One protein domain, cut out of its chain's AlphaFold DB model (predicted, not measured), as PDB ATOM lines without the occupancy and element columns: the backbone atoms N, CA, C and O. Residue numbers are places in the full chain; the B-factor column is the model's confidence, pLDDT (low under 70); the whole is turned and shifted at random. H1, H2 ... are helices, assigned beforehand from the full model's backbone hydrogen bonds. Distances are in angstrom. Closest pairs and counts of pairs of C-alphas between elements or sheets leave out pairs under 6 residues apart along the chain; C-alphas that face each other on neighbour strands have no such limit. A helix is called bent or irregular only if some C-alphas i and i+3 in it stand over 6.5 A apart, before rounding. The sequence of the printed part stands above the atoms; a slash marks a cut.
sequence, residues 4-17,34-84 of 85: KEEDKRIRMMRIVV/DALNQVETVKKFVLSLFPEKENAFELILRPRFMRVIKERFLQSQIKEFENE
ATOM      1  N   LYS A   4     -25.708 -39.871  -6.994       85.25
ATOM      2  CA  LYS A   4     -25.908 -38.419  -6.851       85.25
ATOM      3  C   LYS A   4     -27.191 -37.919  -7.512       85.25
ATOM      4  O   LYS A   4     -27.790 -36.955  -7.037       85.25
ATOM      5  N   GLU A   5     -27.587 -38.531  -8.622       84.75
ATOM      6  CA  GLU A   5     -28.790 -38.156  -9.364       84.75
ATOM      7  C   GLU A   5     -30.047 -38.679  -8.664       84.75
ATOM      8  O   GLU A   5     -31.044 -37.964  -8.561       84.75
ATOM      9  N   GLU A   6     -29.984 -39.882  -8.091       83.75
ATOM     10  CA  GLU A   6     -31.067 -40.414  -7.261       83.75
ATOM     11  C   GLU A   6     -31.278 -39.561  -5.996       83.75
ATOM     12  O   GLU A   6     -32.404 -39.143  -5.716       83.75
ATOM     13  N   ASP A   7     -30.201 -39.174  -5.308       87.88
ATOM     14  CA  ASP A   7     -30.269 -38.289  -4.138       87.88
ATOM     15  C   ASP A   7     -30.871 -36.912  -4.459       87.88
ATOM     16  O   ASP A   7     -31.581 -36.313  -3.642       87.88
ATOM     17  N   LYS A   8     -30.576 -36.361  -5.644       89.69
ATOM     18  CA  LYS A   8     -31.181 -35.103  -6.109       89.69
ATOM     19  C   LYS A   8     -32.684 -35.252  -6.306       89.69
ATOM     20  O   LYS A   8     -33.435 -34.412  -5.812       89.69
ATOM     21  N   ARG A   9     -33.129 -36.325  -6.965       89.00
ATOM     22  CA  ARG A   9     -34.560 -36.591  -7.180       89.00
ATOM     23  C   ARG A   9     -35.300 -36.792  -5.861       89.00
ATOM     24  O   ARG A   9     -36.400 -36.267  -5.705       89.00
ATOM     25  N   ILE A  10     -34.692 -37.478  -4.888       88.56
ATOM     26  CA  ILE A  10     -35.297 -37.693  -3.563       88.56
ATOM     27  C   ILE A  10     -35.465 -36.359  -2.831       88.56
ATOM     28  O   ILE A  10     -36.533 -36.089  -2.279       88.56
ATOM     29  N   ARG A  11     -34.435 -35.503  -2.843       90.81
ATOM     30  CA  ARG A  11     -34.530 -34.152  -2.264       90.81
ATOM     31  C   ARG A  11     -35.605 -33.314  -2.946       90.81
ATOM     32  O   ARG A  11     -36.408 -32.705  -2.249       90.81
ATOM     33  N   MET A  12     -35.651 -33.323  -4.277       90.62
ATOM     34  CA  MET A  12     -36.661 -32.587  -5.040       90.62
ATOM     35  C   MET A  12     -38.079 -33.053  -4.696       90.62
ATOM     36  O   MET A  12     -38.944 -32.232  -4.411       90.62
ATOM     37  N   MET A  13     -38.303 -34.370  -4.647       91.44
ATOM     38  CA  MET A  13     -39.586 -34.949  -4.244       91.44
ATOM     39  C   MET A  13     -40.003 -34.477  -2.851       91.44
ATOM     40  O   MET A  13     -41.145 -34.062  -2.679       91.44
ATOM     41  N   ARG A  14     -39.093 -34.511  -1.869       91.06
ATOM     42  CA  ARG A  14     -39.384 -34.039  -0.505       91.06
ATOM     43  C   ARG A  14     -39.809 -32.574  -0.494       91.06
ATOM     44  O   ARG A  14     -40.861 -32.269   0.046       91.06
ATOM     45  N   ILE A  15     -39.045 -31.706  -1.158       94.31
ATOM     46  CA  ILE A  15     -39.346 -30.269  -1.231       94.31
ATOM     47  C   ILE A  15     -40.732 -30.031  -1.837       94.31
ATOM     48  O   ILE A  15     -41.527 -29.286  -1.271       94.31
ATOM     49  N   VAL A  16     -41.041 -30.676  -2.965       94.19
ATOM     50  CA  VAL A  16     -42.340 -30.511  -3.634       94.19
ATOM     51  C   VAL A  16     -43.478 -31.015  -2.754       94.19
ATOM     52  O   VAL A  16     -44.480 -30.321  -2.610       94.19
ATOM     53  N   VAL A  17     -43.335 -32.190  -2.143       93.31
ATOM     54  CA  VAL A  17     -44.357 -32.743  -1.247       93.31
ATOM     55  C   VAL A  17     -44.599 -31.820  -0.057       93.31
ATOM     56  O   VAL A  17     -45.747 -31.468   0.204       93.31
ATOM     57  N   ASP A  34     -59.671 -28.155  -5.402       94.88
ATOM     58  CA  ASP A  34     -58.315 -27.662  -5.670       94.88
ATOM     59  C   ASP A  34     -57.265 -28.483  -4.922       94.88
ATOM     60  O   ASP A  34     -56.256 -28.886  -5.503       94.88
ATOM     61  N   ALA A  35     -57.513 -28.780  -3.642       95.25
ATOM     62  CA  ALA A  35     -56.607 -29.587  -2.837       95.25
ATOM     63  C   ALA A  35     -56.443 -31.002  -3.418       95.25
ATOM     64  O   ALA A  35     -55.318 -31.491  -3.521       95.25
ATOM     65  N   LEU A  36     -57.533 -31.649  -3.840       93.62
ATOM     66  CA  LEU A  36     -57.497 -32.974  -4.470       93.62
ATOM     67  C   LEU A  36     -56.776 -32.941  -5.827       93.62
ATOM     68  O   LEU A  36     -55.882 -33.753  -6.074       93.62
ATOM     69  N   ASN A  37     -57.073 -31.950  -6.669       94.56
ATOM     70  CA  ASN A  37     -56.393 -31.740  -7.949       94.56
ATOM     71  C   ASN A  37     -54.889 -31.481  -7.774       94.56
ATOM     72  O   ASN A  37     -54.058 -31.940  -8.569       94.56
ATOM     73  N   GLN A  38     -54.511 -30.779  -6.708       95.31
ATOM     74  CA  GLN A  38     -53.118 -30.544  -6.358       95.31
ATOM     75  C   GLN A  38     -52.412 -31.839  -5.931       95.31
ATOM     76  O   GLN A  38     -51.276 -32.069  -6.351       95.31
ATOM     77  N   VAL A  39     -53.079 -32.730  -5.187       93.62
ATOM     78  CA  VAL A  39     -52.547 -34.070  -4.867       93.62
ATOM     79  C   VAL A  39     -52.275 -34.873  -6.140       93.62
ATOM     80  O   VAL A  39     -51.179 -35.421  -6.289       93.62
ATOM     81  N   GLU A  40     -53.211 -34.884  -7.089       93.38
ATOM     82  CA  GLU A  40     -53.037 -35.572  -8.376       93.38
ATOM     83  C   GLU A  40     -51.902 -34.967  -9.217       93.38
ATOM     84  O   GLU A  40     -51.139 -35.679  -9.879       93.38
ATOM     85  N   THR A  41     -51.728 -33.648  -9.156       94.38
ATOM     86  CA  THR A  41     -50.620 -32.953  -9.823       94.38
ATOM     87  C   THR A  41     -49.272 -33.346  -9.219       94.38
ATOM     88  O   THR A  41     -48.333 -33.677  -9.950       94.38
ATOM     89  N   VAL A  42     -49.173 -33.386  -7.886       93.06
ATOM     90  CA  VAL A  42     -47.966 -33.843  -7.183       93.06
ATOM     91  C   VAL A  42     -47.673 -35.304  -7.508       93.06
ATOM     92  O   VAL A  42     -46.517 -35.633  -7.779       93.06
ATOM     93  N   LYS A  43     -48.692 -36.170  -7.553       90.62
ATOM     94  CA  LYS A  43     -48.543 -37.573  -7.960       90.62
ATOM     95  C   LYS A  43     -47.882 -37.680  -9.329       90.62
ATOM     96  O   LYS A  43     -46.823 -38.292  -9.445       90.62
ATOM     97  N   LYS A  44     -48.442 -37.020 -10.348       91.44
ATOM     98  CA  LYS A  44     -47.883 -37.012 -11.713       91.44
ATOM     99  C   LYS A  44     -46.433 -36.522 -11.738       91.44
ATOM    100  O   LYS A  44     -45.591 -37.128 -12.401       91.44
ATOM    101  N   PHE A  45     -46.116 -35.470 -10.981       91.38
ATOM    102  CA  PHE A  45     -44.748 -34.964 -10.886       91.38
ATOM    103  C   PHE A  45     -43.794 -35.994 -10.263       91.38
ATOM    104  O   PHE A  45     -42.735 -36.278 -10.826       91.38
ATOM    105  N   VAL A  46     -44.165 -36.607  -9.136       88.69
ATOM    106  CA  VAL A  46     -43.317 -37.602  -8.463       88.69
ATOM    107  C   VAL A  46     -43.116 -38.847  -9.328       88.69
ATOM    108  O   VAL A  46     -41.991 -39.339  -9.413       88.69
ATOM    109  N   LEU A  47     -44.151 -39.306 -10.034       89.00
ATOM    110  CA  LEU A  47     -44.039 -40.411 -10.991       89.00
ATOM    111  C   LEU A  47     -43.117 -40.078 -12.168       89.00
ATOM    112  O   LEU A  47     -42.428 -40.963 -12.662       89.00
ATOM    113  N   SER A  48     -43.016 -38.811 -12.583       89.25
ATOM    114  CA  SER A  48     -42.043 -38.419 -13.616       89.25
ATOM    115  C   SER A  48     -40.588 -38.490 -13.125       89.25
ATOM    116  O   SER A  48     -39.682 -38.784 -13.905       89.25
ATOM    117  N   LEU A  49     -40.350 -38.276 -11.823       85.25
ATOM    118  CA  LEU A  49     -39.029 -38.438 -11.201       85.25
ATOM    119  C   LEU A  49     -38.697 -39.912 -10.915       85.25
ATOM    120  O   LEU A  49     -37.526 -40.310 -10.991       85.25
ATOM    121  N   PHE A  50     -39.721 -40.703 -10.580       84.00
ATOM    122  CA  PHE A  50     -39.622 -42.095 -10.146       84.00
ATOM    123  C   PHE A  50     -40.738 -42.976 -10.741       84.00
ATOM    124  O   PHE A  50     -41.625 -43.419 -10.006       84.00
ATOM    125  N   PRO A  51     -40.690 -43.288 -12.047       76.94
ATOM    126  CA  PRO A  51     -41.764 -44.025 -12.719       76.94
ATOM    127  C   PRO A  51     -41.985 -45.431 -12.146       76.94
ATOM    128  O   PRO A  51     -43.105 -45.920 -12.111       76.94
ATOM    129  N   GLU A  52     -40.939 -46.061 -11.613       78.06
ATOM    130  CA  GLU A  52     -41.010 -47.409 -11.033       78.06
ATOM    131  C   GLU A  52     -41.576 -47.442  -9.598       78.06
ATOM    132  O   GLU A  52     -41.747 -48.515  -9.023       78.06
ATOM    133  N   LYS A  53     -41.841 -46.279  -8.978       74.44
ATOM    134  CA  LYS A  53     -42.159 -46.168  -7.539       74.44
ATOM    135  C   LYS A  53     -43.598 -45.715  -7.258       74.44
ATOM    136  O   LYS A  53     -43.866 -45.178  -6.184       74.44
ATOM    137  N   GLU A  54     -44.535 -45.975  -8.169       74.81
ATOM    138  CA  GLU A  54     -45.946 -45.592  -8.000       74.81
ATOM    139  C   GLU A  54     -46.580 -46.146  -6.720       74.81
ATOM    140  O   GLU A  54     -47.128 -45.387  -5.922       74.81
ATOM    141  N   ASN A  55     -46.399 -47.436  -6.439       75.75
ATOM    142  CA  ASN A  55     -46.921 -48.042  -5.211       75.75
ATOM    143  C   ASN A  55     -46.371 -47.383  -3.936       75.75
ATOM    144  O   ASN A  55     -47.079 -47.269  -2.938       75.75
ATOM    145  N   ALA A  56     -45.117 -46.920  -3.946       75.88
ATOM    146  CA  ALA A  56     -44.541 -46.236  -2.793       75.88
ATOM    147  C   ALA A  56     -45.169 -44.847  -2.580       75.88
ATOM    148  O   ALA A  56     -45.337 -44.422  -1.436       75.88
ATOM    149  N   PHE A  57     -45.553 -44.158  -3.662       76.06
ATOM    150  CA  PHE A  57     -46.296 -42.900  -3.583       76.06
ATOM    151  C   PHE A  57     -47.654 -43.111  -2.907       76.06
ATOM    152  O   PHE A  57     -47.969 -42.435  -1.925       76.06
ATOM    153  N   GLU A  58     -48.421 -44.085  -3.394       79.88
ATOM    154  CA  GLU A  58     -49.758 -44.406  -2.884       79.88
ATOM    155  C   GLU A  58     -49.740 -44.806  -1.406       79.88
ATOM    156  O   GLU A  58     -50.614 -44.407  -0.640       79.88
ATOM    157  N   LEU A  59     -48.718 -45.546  -0.970       85.25
ATOM    158  CA  LEU A  59     -48.632 -46.029   0.409       85.25
ATOM    159  C   LEU A  59     -48.104 -44.986   1.403       85.25
ATOM    160  O   LEU A  59     -48.410 -45.075   2.591       85.25
ATOM    161  N   ILE A  60     -47.294 -44.019   0.960       87.44
ATOM    162  CA  ILE A  60     -46.586 -43.100   1.869       87.44
ATOM    163  C   ILE A  60     -47.081 -41.664   1.735       87.44
ATOM    164  O   ILE A  60     -47.306 -40.992   2.742       87.44
ATOM    165  N   LEU A  61     -47.211 -41.167   0.506       89.19
ATOM    166  CA  LEU A  61     -47.490 -39.758   0.246       89.19
ATOM    167  C   LEU A  61     -48.987 -39.477   0.274       89.19
ATOM    168  O   LEU A  61     -49.406 -38.538   0.954       89.19
ATOM    169  N   ARG A  62     -49.803 -40.329  -0.357       90.06
ATOM    170  CA  ARG A  62     -51.261 -40.152  -0.361       90.06
ATOM    171  C   ARG A  62     -51.860 -40.079   1.054       90.06
ATOM    172  O   ARG A  62     -52.591 -39.123   1.312       90.06
ATOM    173  N   PRO A  63     -51.507 -40.948   2.027       92.00
ATOM    174  CA  PRO A  63     -52.036 -40.836   3.387       92.00
ATOM    175  C   PRO A  63     -51.670 -39.518   4.083       92.00
ATOM    176  O   PRO A  63     -52.466 -38.994   4.860       92.00
ATOM    177  N   ARG A  64     -50.490 -38.948   3.794       93.31
ATOM    178  CA  ARG A  64     -50.063 -37.659   4.364       93.31
ATOM    179  C   ARG A  64     -50.917 -36.510   3.844       93.31
ATOM    180  O   ARG A  64     -51.377 -35.705   4.647       93.31
ATOM    181  N   PHE A  65     -51.161 -36.472   2.536       94.50
ATOM    182  CA  PHE A  65     -52.052 -35.487   1.924       94.50
ATOM    183  C   PHE A  65     -53.482 -35.621   2.442       94.50
ATOM    184  O   PHE A  65     -54.080 -34.633   2.858       94.50
ATOM    185  N   MET A  66     -54.003 -36.851   2.503       93.19
ATOM    186  CA  MET A  66     -55.360 -37.099   2.995       93.19
ATOM    187  C   MET A  66     -55.534 -36.693   4.454       93.19
ATOM    188  O   MET A  66     -56.603 -36.218   4.821       93.19
ATOM    189  N   ARG A  67     -54.498 -36.837   5.288       93.69
ATOM    190  CA  ARG A  67     -54.542 -36.343   6.666       93.69
ATOM    191  C   ARG A  67     -54.727 -34.825   6.714       93.69
ATOM    192  O   ARG A  67     -55.650 -34.375   7.378       93.69
ATOM    193  N   VAL A  68     -53.920 -34.061   5.976       95.12
ATOM    194  CA  VAL A  68     -54.029 -32.588   5.947       95.12
ATOM    195  C   VAL A  68     -55.385 -32.144   5.390       95.12
ATOM    196  O   VAL A  68     -56.022 -31.256   5.947       95.12
ATOM    197  N   ILE A  69     -55.874 -32.807   4.339       94.69
ATOM    198  CA  ILE A  69     -57.200 -32.532   3.770       94.69
ATOM    199  C   ILE A  69     -58.305 -32.797   4.804       94.69
ATOM    200  O   ILE A  69     -59.174 -31.953   4.995       94.69
ATOM    201  N   LYS A  70     -58.255 -33.926   5.520       92.81
ATOM    202  CA  LYS A  70     -59.238 -34.274   6.563       92.81
ATOM    203  C   LYS A  70     -59.188 -33.360   7.786       92.81
ATOM    204  O   LYS A  70     -60.204 -33.211   8.455       92.81
ATOM    205  N   GLU A  71     -58.025 -32.795   8.097       93.38
ATOM    206  CA  GLU A  71     -57.854 -31.822   9.182       93.38
ATOM    207  C   GLU A  71     -58.413 -30.443   8.809       93.38
ATOM    208  O   GLU A  71     -58.904 -29.723   9.676       93.38
ATOM    209  N   ARG A  72     -58.354 -30.081   7.523       92.12
ATOM    210  CA  ARG A  72     -58.756 -28.762   7.031       92.12
ATOM    211  C   ARG A  72     -60.215 -28.681   6.573       92.12
ATOM    212  O   ARG A  72     -60.867 -27.670   6.821       92.12
ATOM    213  N   PHE A  73     -60.711 -29.692   5.865       91.62
ATOM    214  CA  PHE A  73     -62.032 -29.677   5.229       91.62
ATOM    215  C   PHE A  73     -63.047 -30.518   6.011       91.62
ATOM    216  O   PHE A  73     -62.700 -31.499   6.671       91.62
ATOM    217  N   LEU A  74     -64.328 -30.144   5.943       84.94
ATOM    218  CA  LEU A  74     -65.383 -30.841   6.680       84.94
ATOM    219  C   LEU A  74     -65.631 -32.239   6.099       84.94
ATOM    220  O   LEU A  74     -65.637 -32.442   4.888       84.94
ATOM    221  N   GLN A  75     -65.948 -33.203   6.965       76.06
ATOM    222  CA  GLN A  75     -66.251 -34.586   6.562       76.06
ATOM    223  C   GLN A  75     -67.451 -34.695   5.607       76.06
ATOM    224  O   GLN A  75     -67.507 -35.621   4.804       76.06
ATOM    225  N   SER A  76     -68.410 -33.766   5.680       73.75
ATOM    226  CA  SER A  76     -69.525 -33.702   4.728       73.75
ATOM    227  C   SER A  76     -69.049 -33.364   3.317       73.75
ATOM    228  O   SER A  76     -69.465 -34.027   2.379       73.75
ATOM    229  N   GLN A  77     -68.115 -32.416   3.187       74.44
ATOM    230  CA  GLN A  77     -67.522 -32.033   1.903       74.44
ATOM    231  C   GLN A  77     -66.693 -33.185   1.324       74.44
ATOM    232  O   GLN A  77     -66.758 -33.467   0.139       74.44
ATOM    233  N   ILE A  78     -65.948 -33.909   2.164       75.62
ATOM    234  CA  ILE A  78     -65.098 -35.024   1.715       75.62
ATOM    235  C   ILE A  78     -65.928 -36.185   1.152       75.62
ATOM    236  O   ILE A  78     -65.574 -36.746   0.119       75.62
ATOM    237  N   LYS A  79     -67.053 -36.520   1.792       74.00
ATOM    238  CA  LYS A  79     -67.942 -37.594   1.323       74.00
ATOM    239  C   LYS A  79     -68.605 -37.295  -0.019       74.00
ATOM    240  O   LYS A  79     -68.949 -38.234  -0.727       74.00
ATOM    241  N   GLU A  80     -68.809 -36.026  -0.360       68.12
ATOM    242  CA  GLU A  80     -69.338 -35.640  -1.674       68.12
ATOM    243  C   GLU A  80     -68.342 -36.009  -2.786       68.12
ATOM    244  O   GLU A  80     -68.751 -36.593  -3.783       68.12
ATOM    245  N   PHE A  81     -67.039 -35.815  -2.557       66.88
ATOM    246  CA  PHE A  81     -65.985 -36.147  -3.525       66.88
ATOM    247  C   PHE A  81     -65.578 -37.628  -3.539       66.88
ATOM    248  O   PHE A  81     -65.217 -38.146  -4.590       66.88
ATOM    249  N   GLU A  82     -65.644 -38.349  -2.412       62.50
ATOM    250  CA  GLU A  82     -65.338 -39.797  -2.377       62.50
ATOM    251  C   GLU A  82     -66.325 -40.648  -3.204       62.50
ATOM    252  O   GLU A  82     -66.023 -41.800  -3.488       62.50
ATOM    253  N   ASN A  83     -67.479 -40.101  -3.605       53.56
ATOM    254  CA  ASN A  83     -68.424 -40.781  -4.500       53.56
ATOM    255  C   ASN A  83     -68.135 -40.547  -5.995       53.56
ATOM    256  O   ASN A  83     -68.786 -41.168  -6.836       53.56
ATOM    257  N   GLU A  84     -67.196 -39.658  -6.331       50.47
ATOM    258  CA  GLU A  84     -66.838 -39.303  -7.713       50.47
ATOM    259  C   GLU A  84     -65.516 -39.941  -8.191       50.47
ATOM    260  O   GLU A  84     -65.188 -39.848  -9.375       50.47
TER     261      GLU A  84
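This is residues 4 to 17 and 34 to 84 of the 85 residues of an uncharacterized protein of Acidobacteria bacterium (UniProt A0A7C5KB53). A helical hairpin of H2 and the longer, kinked H3 makes the body of a rod, with H1 alongside the part of H2 nearest the hairpin's turn and reaching on past that turn. At the other end of the rod, the short H4 folds back after the end of H3. The printed part has 65 residues, with four named helices in the order H1, H2, H3, H4 and no named strand; the class is all helix. The whole is loose, with a radius of gyration of the C-alphas of 13.5 A, and the C-alphas span 45 by 20 by 19 A.

The longest helix, H3, holds residues 51 to 72 and measures 30.2 A from first to last C-alpha, from (-41.764, -44.025, -12.719) to (-58.756, -28.762, 7.031). It is irregular, with C-alphas 52 and 55 8.3 A apart, and has a kink of 49 degrees near residue 58. H2, residues 34 to 49, is 22.8 A long. H1, residues 4 to 17, is 20.1 A long and begins with C-alpha 4 at (-25.908, -38.419, -6.851). H4, residues 75 to 82, is 10.4 A long and ends with C-alpha 82 at (-65.338, -39.797, -2.377).

H2 and H3 form a helical hairpin: they touch, and their lines stand at a shallow tilt of 22 degrees, opposite ways. Their closest C-alphas are those of Leu 47 and Glu 54, 6.3 A apart. H1 touches H2, which meets it with residues 42 to 49 alone; the closest C-alphas are those of Met 13 and Val 46, 6.2 A apart. H1 and H2 run opposite ways at a shallow tilt of 2 degrees. H1 and H3 are close but not clearly touching, with the C-alphas of Val 17 and Leu 61 closest at 7.8 A. H3 and H4 are close but not clearly touching, with the C-alphas of Lys 70 and Ile 78 closest at 7.6 A; their lines stand at a shallow tilt of 29 degrees, opposite ways. H4 is apart from H1 and from H2. In H1 and H2 every O i to N i+4 pair is within hydrogen-bond range; in H3 13 of 18 are, and in H4 3 of 4.

The two C-alphas farthest apart are those of Lys 4 and Ser 76, at 45.4 A. Residues 18 to 33 are not printed, and C-alphas 17 and 34 are 15.5 A apart across this cut, which lies in the link from H1 to H2. The links from H2 to H3 and from H3 to H4 are tight. The mean pLDDT of the printed part is 85.6, and residues 80 to 84, of which 80 to 82 belong to H4, are under 70.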